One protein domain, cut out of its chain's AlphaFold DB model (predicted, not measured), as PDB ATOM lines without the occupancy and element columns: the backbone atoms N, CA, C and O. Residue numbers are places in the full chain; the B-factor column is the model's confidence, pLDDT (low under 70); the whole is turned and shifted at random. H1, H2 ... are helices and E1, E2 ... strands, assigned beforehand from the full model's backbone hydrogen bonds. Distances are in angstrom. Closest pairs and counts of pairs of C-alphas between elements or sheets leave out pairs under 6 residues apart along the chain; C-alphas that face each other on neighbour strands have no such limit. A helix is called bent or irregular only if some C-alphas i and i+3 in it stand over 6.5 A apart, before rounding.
ATOM      1  N   GLU A  40     144.632 145.743 185.326       91.31
ATOM      2  CA  GLU A  40     145.000 146.932 184.558       91.31
ATOM      3  C   GLU A  40     145.535 146.577 183.165       91.31
ATOM      4  O   GLU A  40     145.333 147.340 182.223       91.31
ATOM      5  N   VAL A  41     146.200 145.422 183.019       89.25
ATOM      6  CA  VAL A  41     146.668 144.927 181.716       89.25
ATOM      7  C   VAL A  41     145.475 144.524 180.855       89.25
ATOM      8  O   VAL A  41     145.412 144.921 179.695       89.25
ATOM      9  N   VAL A  42     144.528 143.774 181.429       90.50
ATOM     10  CA  VAL A  42     143.320 143.315 180.723       90.50
ATOM     11  C   VAL A  42     142.497 144.507 180.244       90.50
ATOM     12  O   VAL A  42     142.214 144.605 179.056       90.50
ATOM     13  N   VAL A  43     142.210 145.460 181.138       93.00
ATOM     14  CA  VAL A  43     141.447 146.674 180.800       93.00
ATOM     15  C   VAL A  43     142.132 147.460 179.684       93.00
ATOM     16  O   VAL A  43     141.485 147.836 178.714       93.00
ATOM     17  N   ARG A  44     143.454 147.659 179.758       90.88
ATOM     18  CA  ARG A  44     144.162 148.404 178.709       90.88
ATOM     19  C   ARG A  44     144.171 147.666 177.368       90.88
ATOM     20  O   ARG A  44     144.130 148.304 176.322       90.88
ATOM     21  N   MET A  45     144.245 146.335 177.379       89.38
ATOM     22  CA  MET A  45     144.151 145.535 176.155       89.38
ATOM     23  C   MET A  45     142.769 145.681 175.500       89.38
ATOM     24  O   MET A  45     142.692 145.832 174.281       89.38
ATOM     25  N   GLU A  46     141.699 145.674 176.299       93.25
ATOM     26  CA  GLU A  46     140.328 145.916 175.832       93.25
ATOM     27  C   GLU A  46     140.166 147.330 175.250       93.25
ATOM     28  O   GLU A  46     139.610 147.482 174.162       93.25
ATOM     29  N   GLU A  47     140.708 148.351 175.925       93.69
ATOM     30  CA  GLU A  47     140.695 149.749 175.467       93.69
ATOM     31  C   GLU A  47     141.423 149.927 174.125       93.69
ATOM     32  O   GLU A  47     140.844 150.460 173.180       93.69
ATOM     33  N   GLU A  48     142.658 149.429 173.993       91.38
ATOM     34  CA  GLU A  48     143.435 149.526 172.744       91.38
ATOM     35  C   GLU A  48     142.748 148.793 171.578       91.38
ATOM     36  O   GLU A  48     142.780 149.259 170.437       91.38
ATOM     37  N   GLY A  49     142.094 147.658 171.856       92.50
ATOM     38  CA  GLY A  49     141.286 146.944 170.870       92.50
ATOM     39  C   GLY A  49     140.085 147.769 170.408       92.50
ATOM     40  O   GLY A  49     139.886 147.957 169.206       92.50
ATOM     41  N   ALA A  50     139.309 148.306 171.352       94.94
ATOM     42  CA  ALA A  50     138.152 149.146 171.054       94.94
ATOM     43  C   ALA A  50     138.544 150.408 170.265       94.94
ATOM     44  O   ALA A  50     137.903 150.734 169.264       94.94
ATOM     45  N   GLU A  51     139.629 151.079 170.663       95.12
ATOM     46  CA  GLU A  51     140.159 152.245 169.954       95.12
ATOM     47  C   GLU A  51     140.577 151.915 168.521       95.12
ATOM     48  O   GLU A  51     140.290 152.692 167.610       95.12
ATOM     49  N   PHE A  52     141.234 150.773 168.292       94.62
ATOM     50  CA  PHE A  52     141.615 150.358 166.945       94.62
ATOM     51  C   PHE A  52     140.391 150.140 166.049       94.62
ATOM     52  O   PHE A  52     140.347 150.664 164.934       94.62
ATOM     53  N   PHE A  53     139.385 149.395 166.518       95.88
ATOM     54  CA  PHE A  53     138.212 149.075 165.699       95.88
ATOM     55  C   PHE A  53     137.289 150.279 165.455       95.88
ATOM     56  O   PHE A  53     136.568 150.287 164.452       95.88
ATOM     57  N   ALA A  54     137.372 151.314 166.297       96.00
ATOM     58  CA  ALA A  54     136.693 152.595 166.107       96.00
ATOM     59  C   ALA A  54     137.319 153.487 165.010       96.00
ATOM     60  O   ALA A  54     136.676 154.444 164.571       96.00
ATOM     61  N   LYS A  55     138.546 153.196 164.547       95.06
ATOM     62  CA  LYS A  55     139.196 153.930 163.445       95.06
ATOM     63  C   LYS A  55     138.446 153.756 162.125       95.06
ATOM     64  O   LYS A  55     137.706 152.790 161.916       95.06
ATOM     65  N   SER A  56     138.690 154.665 161.178       95.25
ATOM     66  CA  SER A  56     138.136 154.529 159.832       95.25
ATOM     67  C   SER A  56     138.656 153.262 159.143       95.25
ATOM     68  O   SER A  56     139.767 152.793 159.401       95.25
ATOM     69  N   ASN A  57     137.886 152.720 158.196       93.62
ATOM     70  CA  ASN A  57     138.336 151.562 157.418       93.62
ATOM     71  C   ASN A  57     139.678 151.817 156.714       93.62
ATOM     72  O   ASN A  57     140.491 150.904 156.627       93.62
ATOM     73  N   SER A  58     139.935 153.044 156.244       94.06
ATOM     74  CA  SER A  58     141.206 153.381 155.593       94.06
ATOM     75  C   SER A  58     142.393 153.258 156.548       94.06
ATOM     76  O   SER A  58     143.433 152.753 156.138       94.06
ATOM     77  N   GLU A  59     142.235 153.671 157.804       94.25
ATOM     78  CA  GLU A  59     143.272 153.544 158.832       94.25
ATOM     79  C   GLU A  59     143.462 152.084 159.251       94.25
ATOM     80  O   GLU A  59     144.596 151.609 159.302       94.25
ATOM     81  N   LYS A  60     142.371 151.332 159.467       95.19
ATOM     82  CA  LYS A  60     142.448 149.904 159.831       95.19
ATOM     83  C   LYS A  60     143.201 149.084 158.778       95.19
ATOM     84  O   LYS A  60     144.020 148.237 159.127       95.19
ATOM     85  N   GLN A  61     143.009 149.385 157.491       94.12
ATOM     86  CA  GLN A  61     143.695 148.717 156.372       94.12
ATOM     87  C   GLN A  61     145.213 148.977 156.306       94.12
ATOM     88  O   GLN A  61     145.928 148.273 155.592       94.12
ATOM     89  N   GLN A  62     145.732 149.960 157.050       92.56
ATOM     90  CA  GLN A  62     147.173 150.219 157.137       92.56
ATOM     91  C   GLN A  62     147.885 149.304 158.145       92.56
ATOM     92  O   GLN A  62     149.116 149.316 158.202       92.56
ATOM     93  N   ALA A  63     147.150 148.497 158.919       91.94
ATOM     94  CA  ALA A  63     147.734 147.577 159.888       91.94
ATOM     95  C   ALA A  63     148.633 146.526 159.209       91.94
ATOM     96  O   ALA A  63     148.242 145.858 158.247       91.94
ATOM     97  N   LYS A  64     149.851 146.363 159.732       86.38
ATOM     98  CA  LYS A  64     150.889 145.436 159.246       86.38
ATOM     99  C   LYS A  64     151.614 144.790 160.437       86.38
ATOM    100  O   LYS A  64     151.575 145.354 161.529       86.38
ATOM    101  N   PRO A  65     152.290 143.636 160.260       84.88
ATOM    102  CA  PRO A  65     152.496 142.885 159.014       84.88
ATOM    103  C   PRO A  65     151.363 141.921 158.626       84.88
ATOM    104  O   PRO A  65     151.179 141.709 157.431       84.88
ATOM    105  N   PHE A  66     150.595 141.366 159.574       88.50
ATOM    106  CA  PHE A  66     149.494 140.435 159.251       88.50
ATOM    107  C   PHE A  66     148.181 141.172 158.964       88.50
ATOM    108  O   PHE A  66     147.498 140.851 157.997       88.50
ATOM    109  N   GLY A  67     147.906 142.231 159.725       91.56
ATOM    110  CA  GLY A  67     146.950 143.270 159.367       91.56
ATOM    111  C   GLY A  67     145.504 142.985 159.746       91.56
ATOM    112  O   GLY A  67     145.190 142.082 160.522       91.56
ATOM    113  N   TYR A  68     144.635 143.846 159.230       93.69
ATOM    114  CA  TYR A  68     143.203 143.859 159.491       93.69
ATOM    115  C   TYR A  68     142.434 143.072 158.426       93.69
ATOM    116  O   TYR A  68     142.739 143.162 157.236       93.69
ATOM    117  N   GLY A  69     141.401 142.354 158.854       91.56
ATOM    118  CA  GLY A  69     140.427 141.724 157.976       91.56
ATOM    119  C   GLY A  69     138.997 142.027 158.403       91.56
ATOM    120  O   GLY A  69     138.700 142.264 159.572       91.56
ATOM    121  N   CYS A  70     138.105 142.035 157.419       92.25
ATOM    122  CA  CYS A  70     136.689 142.318 157.593       92.25
ATOM    123  C   CYS A  70     135.905 141.387 156.683       92.25
ATOM    124  O   CYS A  70     136.181 141.315 155.484       92.25
ATOM    125  N   LYS A  71     134.932 140.695 157.262       87.62
ATOM    126  CA  LYS A  71     134.008 139.765 156.616       87.62
ATOM    127  C   LYS A  71     134.608 138.503 156.016       87.62
ATOM    128  O   LYS A  71     133.921 137.500 156.040       87.62
ATOM    129  N   ASN A  72     135.846 138.503 155.538       84.44
ATOM    130  CA  ASN A  72     136.487 137.321 154.959       84.44
ATOM    131  C   ASN A  72     137.166 136.501 156.064       84.44
ATOM    132  O   ASN A  72     138.168 136.947 156.608       84.44
ATOM    133  N   ILE A  73     136.642 135.325 156.403       80.44
ATOM    134  CA  ILE A  73     137.104 134.508 157.545       80.44
ATOM    135  C   ILE A  73     137.942 133.288 157.132       80.44
ATOM    136  O   ILE A  73     138.217 132.409 157.946       80.44
ATOM    137  N   GLY A  74     138.383 133.235 155.877       71.75
ATOM    138  CA  GLY A  74     139.196 132.141 155.364       71.75
ATOM    139  C   GLY A  74     139.607 132.347 153.911       71.75
ATOM    140  O   GLY A  74     139.110 133.232 153.215       71.75
ATOM    141  N   ASN A  75     140.514 131.495 153.436       75.62
ATOM    142  CA  ASN A  75     141.037 131.567 152.068       75.62
ATOM    143  C   ASN A  75     140.071 130.990 151.015       75.62
ATOM    144  O   ASN A  75     140.334 131.116 149.821       75.62
ATOM    145  N   ASN A  76     138.962 130.376 151.438       85.44
ATOM    146  CA  ASN A  76     138.005 129.696 150.561       85.44
ATOM    147  C   ASN A  76     136.764 130.544 150.234       85.44
ATOM    148  O   ASN A  76     135.756 130.014 149.778       85.44
ATOM    149  N   GLY A  77     136.824 131.860 150.463       81.62
ATOM    150  CA  GLY A  77     135.675 132.750 150.269       81.62
ATOM    151  C   GLY A  77     134.641 132.670 151.393       81.62
ATOM    152  O   GLY A  77     133.527 133.162 151.230       81.62
ATOM    153  N   ASP A  78     135.010 132.069 152.526       84.38
ATOM    154  CA  ASP A  78     134.179 132.037 153.723       84.38
ATOM    155  C   ASP A  78     133.938 133.467 154.212       84.38
ATOM    156  O   ASP A  78     134.887 134.234 154.421       84.38
ATOM    157  N   VAL A  79     132.665 133.819 154.406       86.75
ATOM    158  CA  VAL A  79     132.254 135.133 154.902       86.75
ATOM    159  C   VAL A  79     131.545 135.040 156.250       86.75
ATOM    160  O   VAL A  79     130.810 134.091 156.511       86.75
ATOM    161  N   GLY A  80     131.739 136.042 157.104       85.44
ATOM    162  CA  GLY A  80     131.074 136.159 158.400       85.44
ATOM    163  C   GLY A  80     130.934 137.609 158.854       85.44
ATOM    164  O   GLY A  80     131.581 138.507 158.326       85.44
ATOM    165  N   GLU A  81     130.092 137.870 159.850       90.44
ATOM    166  CA  GLU A  81     129.967 139.200 160.463       90.44
ATOM    167  C   GLU A  81     131.070 139.412 161.508       90.44
ATOM    168  O   GLU A  81     130.821 139.461 162.710       90.44
ATOM    169  N   LEU A  82     132.318 139.475 161.040       91.06
ATOM    170  CA  LEU A  82     133.496 139.613 161.891       91.06
ATOM    171  C   LEU A  82     134.494 140.617 161.312       91.06
ATOM    172  O   LEU A  82     134.779 140.631 160.112       91.06
ATOM    173  N   GLU A  83     135.071 141.410 162.204       94.12
ATOM    174  CA  GLU A  83     136.311 142.144 161.988       94.12
ATOM    175  C   GLU A  83     137.405 141.540 162.867       94.12
ATOM    176  O   GLU A  83     137.145 141.125 163.996       94.12
ATOM    177  N   TYR A  84     138.632 141.482 162.360       93.19
ATOM    178  CA  TYR A  84     139.767 140.964 163.112       93.19
ATOM    179  C   TYR A  84     141.043 141.732 162.793       93.19
ATOM    180  O   TYR A  84     141.207 142.314 161.722       93.19
ATOM    181  N   LEU A  85     141.970 141.701 163.742       93.38
ATOM    182  CA  LEU A  85     143.306 142.253 163.605       93.38
ATOM    183  C   LEU A  85     144.312 141.182 164.022       93.38
ATOM    184  O   LEU A  85     144.225 140.640 165.121       93.38
ATOM    185  N   LEU A  86     145.282 140.904 163.152       91.56
ATOM    186  CA  LEU A  86     146.390 139.996 163.421       91.56
ATOM    187  C   LEU A  86     147.706 140.777 163.429       91.56
ATOM    188  O   LEU A  86     147.966 141.611 162.559       91.56
ATOM    189  N   PHE A  87     148.570 140.481 164.394       89.50
ATOM    190  CA  PHE A  87     149.919 141.037 164.472       89.50
ATOM    191  C   PHE A  87     150.841 140.094 165.262       89.50
ATOM    192  O   PHE A  87     150.366 139.303 166.078       89.50
ATOM    193  N   PRO A  88     152.160 140.126 165.009       86.69
ATOM    194  CA  PRO A  88     153.120 139.307 165.731       86.69
ATOM    195  C   PRO A  88     153.272 139.790 167.177       86.69
ATOM    196  O   PRO A  88     153.404 140.985 167.437       86.69
ATOM    197  N   THR A  89     153.348 138.846 168.112       84.50
ATOM    198  CA  THR A  89     153.606 139.105 169.539       84.50
ATOM    199  C   THR A  89     155.091 139.042 169.900       84.50
ATOM    200  O   THR A  89     155.462 139.228 171.052       84.50
ATOM    201  N   ASN A  90     155.977 138.809 168.926       82.19
ATOM    202  CA  ASN A  90     157.415 138.860 169.169       82.19
ATOM    203  C   ASN A  90     157.846 140.320 169.459       82.19
ATOM    204  O   ASN A  90     157.611 141.193 168.613       82.19
ATOM    205  N   PRO A  91     158.532 140.592 170.592       78.06
ATOM    206  CA  PRO A  91     158.965 141.934 170.999       78.06
ATOM    207  C   PRO A  91     159.702 142.751 169.933       78.06
ATOM    208  O   PRO A  91     159.602 143.980 169.933       78.06
ATOM    209  N   GLN A  92     160.421 142.097 169.015       78.38
ATOM    210  CA  GLN A  92     161.135 142.764 167.923       78.38
ATOM    211  C   GLN A  92     160.174 143.420 166.916       78.38
ATOM    212  O   GLN A  92     160.426 144.534 166.467       78.38
ATOM    213  N   PHE A  93     159.037 142.780 166.631       79.12
ATOM    214  CA  PHE A  93     158.062 143.235 165.631       79.12
ATOM    215  C   PHE A  93     156.916 144.069 166.222       79.12
ATOM    216  O   PHE A  93     156.223 144.785 165.490       79.12
ATOM    217  N   ILE A  94     156.724 144.030 167.546       81.25
ATOM    218  CA  ILE A  94     155.691 144.825 168.231       81.25
ATOM    219  C   ILE A  94     155.925 146.329 168.021       81.25
ATOM    220  O   ILE A  94     154.971 147.079 167.826       81.25
ATOM    221  N   SER A  95     157.183 146.781 168.002       77.81
ATOM    222  CA  SER A  95     157.522 148.194 167.769       77.81
ATOM    223  C   SER A  95     156.985 148.708 166.429       77.81
ATOM    224  O   SER A  95     156.425 149.799 166.357       77.81
ATOM    225  N   GLU A  96     157.105 147.911 165.372       80.06
ATOM    226  CA  GLU A  96     156.631 148.277 164.035       80.06
ATOM    227  C   GLU A  96     155.107 148.191 163.950       80.06
ATOM    228  O   GLU A  96     154.459 149.148 163.526       80.06
ATOM    229  N   SER A  97     154.537 147.090 164.445       84.44
ATOM    230  CA  SER A  97     153.091 146.843 164.413       84.44
ATOM    231  C   SER A  97     152.325 147.921 165.194       84.44
ATOM    232  O   SER A  97     151.347 148.485 164.698       84.44
ATOM    233  N   SER A  98     152.832 148.293 166.378       85.88
ATOM    234  CA  SER A  98     152.208 149.275 167.275       85.88
ATOM    235  C   SER A  98     152.017 150.656 166.645       85.88
ATOM    236  O   SER A  98     151.037 151.317 166.967       85.88
ATOM    237  N   LYS A  99     152.886 151.073 165.710       85.56
ATOM    238  CA  LYS A  99     152.768 152.369 165.013       85.56
ATOM    239  C   LYS A  99     151.539 152.445 164.110       85.56
ATOM    240  O   LYS A  99     150.969 153.516 163.959       85.56
ATOM    241  N   SER A 100     151.168 151.324 163.495       83.62
ATOM    242  CA  SER A 100     150.010 151.246 162.594       83.62
ATOM    243  C   SER A 100     148.702 150.930 163.326       83.62
ATOM    244  O   SER A 100     147.625 151.271 162.848       83.62
ATOM    245  N   ILE A 101     148.793 150.297 164.498       86.81
ATOM    246  CA  ILE A 101     147.640 149.762 165.231       86.81
ATOM    247  C   ILE A 101     147.199 150.722 166.343       86.81
ATOM    248  O   ILE A 101     146.028 151.077 166.434       86.81
ATOM    249  N   SER A 102     148.123 151.225 167.156       88.38
ATOM    250  CA  SER A 102     147.784 151.976 168.368       88.38
ATOM    251  C   SER A 102     147.926 153.486 168.180       88.38
ATOM    252  O   SER A 102     148.818 153.963 167.480       88.38
ATOM    253  N   ASN A 103     147.070 154.256 168.856       85.62
ATOM    254  CA  ASN A 103     147.247 155.706 169.020       85.62
ATOM    255  C   ASN A 103     148.352 156.038 170.042       85.62
ATOM    256  O   ASN A 103     148.859 157.161 170.104       85.62
ATOM    257  N   HIS A 104     148.763 155.043 170.832       86.38
ATOM    258  CA  HIS A 104     149.799 155.127 171.850       86.38
ATOM    259  C   HIS A 104     150.843 153.999 171.704       86.38
ATOM    260  O   HIS A 104     151.014 153.192 172.626       86.38
ATOM    261  N   PRO A 105     151.638 153.965 170.610       83.06
ATOM    262  CA  PRO A 105     152.511 152.833 170.266       83.06
ATOM    263  C   PRO A 105     153.451 152.361 171.389       83.06
ATOM    264  O   PRO A 105     153.656 151.164 171.588       83.06
ATOM    265  N   ASN A 106     153.990 153.295 172.181       82.81
ATOM    266  CA  ASN A 106     154.857 152.967 173.317       82.81
ATOM    267  C   ASN A 106     154.104 152.272 174.464       82.81
ATOM    268  O   ASN A 106     154.641 151.341 175.061       82.81
ATOM    269  N   LYS A 107     152.870 152.705 174.768       80.00
ATOM    270  CA  LYS A 107     152.029 152.079 175.801       80.00
ATOM    271  C   LYS A 107     151.562 150.701 175.348       80.00
ATOM    272  O   LYS A 107     151.651 149.758 176.129       80.00
ATOM    273  N   PHE A 108     151.154 150.583 174.085       80.81
ATOM    274  CA  PHE A 108     150.796 149.312 173.469       80.81
ATOM    275  C   PHE A 108     151.954 148.319 173.559       80.81
ATOM    276  O   PHE A 108     151.795 147.230 174.094       80.81
ATOM    277  N   ARG A 109     153.166 148.711 173.141       80.00
ATOM    278  CA  ARG A 109     154.345 147.836 173.219       80.00
ATOM    279  C   ARG A 109     154.600 147.301 174.627       80.00
ATOM    280  O   ARG A 109     154.947 146.131 174.773       80.00
ATOM    281  N   GLN A 110     154.449 148.139 175.651       75.56
ATOM    282  CA  GLN A 110     154.666 147.727 177.039       75.56
ATOM    283  C   GLN A 110     153.677 146.646 177.489       75.56
ATOM    284  O   GLN A 110     154.088 145.756 178.226       75.56
ATOM    285  N   LEU A 111     152.427 146.659 177.010       74.75
ATOM    286  CA  LEU A 111     151.450 145.609 177.331       74.75
ATOM    287  C   LEU A 111     151.905 144.227 176.857       74.75
ATOM    288  O   LEU A 111     151.822 143.264 177.610       74.75
ATOM    289  N   TYR A 112     152.434 144.149 175.637       69.19
ATOM    290  CA  TYR A 112     152.818 142.887 174.994       69.19
ATOM    291  C   TYR A 112     154.285 142.494 175.217       69.19
ATOM    292  O   TYR A 112     154.733 141.490 174.684       69.19
ATOM    293  N   THR A 113     155.061 143.290 175.964       62.69
ATOM    294  CA  THR A 113     156.439 142.928 176.365       62.69
ATOM    295  C   THR A 113     156.479 142.333 177.783       62.69
ATOM    296  O   THR A 113     157.503 141.801 178.197       62.69
ATOM    297  N   ILE A 114     155.381 142.435 178.542       55.09
ATOM    298  CA  ILE A 114     155.270 141.946 179.929       55.09
ATOM    299  C   ILE A 114     154.707 140.505 179.991       55.09
ATOM    300  O   ILE A 114     154.752 139.888 181.056       55.09
TER     301      ILE A 114
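Overview. This is residues 40 to 114 of the 115 residues of the protein "gibberellin 2-beta-dioxygenase 2-like" of Arachis duranensis (UniProt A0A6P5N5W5). A two-stranded hairpin, E1 and E2, makes one end of an elongated shape, and a small group of three helices, H1, H3 and H4, makes the other. H3 and H4 form a helical hairpin that packs on H1 through H4, while the four-residue H2 sits near the base of the strand hairpin. The printed part has 75 residues, with four named helices and two named strands in the order H1, H2, E1, E2, H3, H4; the sheet, E1 - E2, is antiparallel and the class is mixed, helices and strands. The whole is compact, with a radius of gyration of the C-alphas of 12.8 A, and spans 36 by 23 by 22 A.

Along the chain. H1, residues 40 to 53, begins with C-alpha 40 at (145.000, 146.932, 184.558) and is 20.2 A long from first to last C-alpha. H2 is residues 57 to 60. E1, residues 67 to 72, starts at C-alpha 67 (146.950, 143.270, 159.367) and is 12.8 A long. E2, residues 79 to 86, is 17.2 A long and bends by 81 degrees at residue 82. H3, residues 91 to 101, is 14.9 A long and irregular, but only just: C-alphas 92 and 95 are 6.52 A apart. H4, residues 105 to 113, is 12.3 A long and ends with C-alpha 113 at (156.439, 142.928, 176.365).

Arrangement. H1 and H4 touch, the closest C-alphas being those of Val 41 and Leu 111 at 6.5 A, with a steep tilt of 50 degrees, opposite ways. H1 and H3 are close but not clearly touching, their closest C-alphas being those of Phe 52 and Ile 101 at 6.3 A. H1 and E2 are near each other, with 6 pairs of C-alphas within 10 A. H2 touches no helix; its closest C-alpha to E1 is that of Lys 60, 6.1 A from that of Tyr 68. The hairpin E1 and E2 is antiparallel at 173 degrees, with N 69 and O 84 within hydrogen-bond range at 2.9 A and N 80 and O 71 at 2.8 A. H3 and H4, a helical hairpin, touch at a steep tilt of 39 degrees, opposite ways; the closest C-alphas, of Ser 98 and Pro 105, are 4.7 A apart. E1 is apart from H1, H3 and H4. In H1 every O i to N i+4 pair is within hydrogen-bond range, in H4 4 of 5 and in H3 3 of 7, with 5 of 8 O i to N i+3 pairs in H3; H2 is too short for an O i to N i+4 pair.

Size, cuts and confidence. The two C-alphas farthest apart are those of Glu 40 and Asn 76, 38.8 A. The printed part has no cut, and no link is long. The mean pLDDT of the printed part is 86.6, and residues 112 to 114 are under 70.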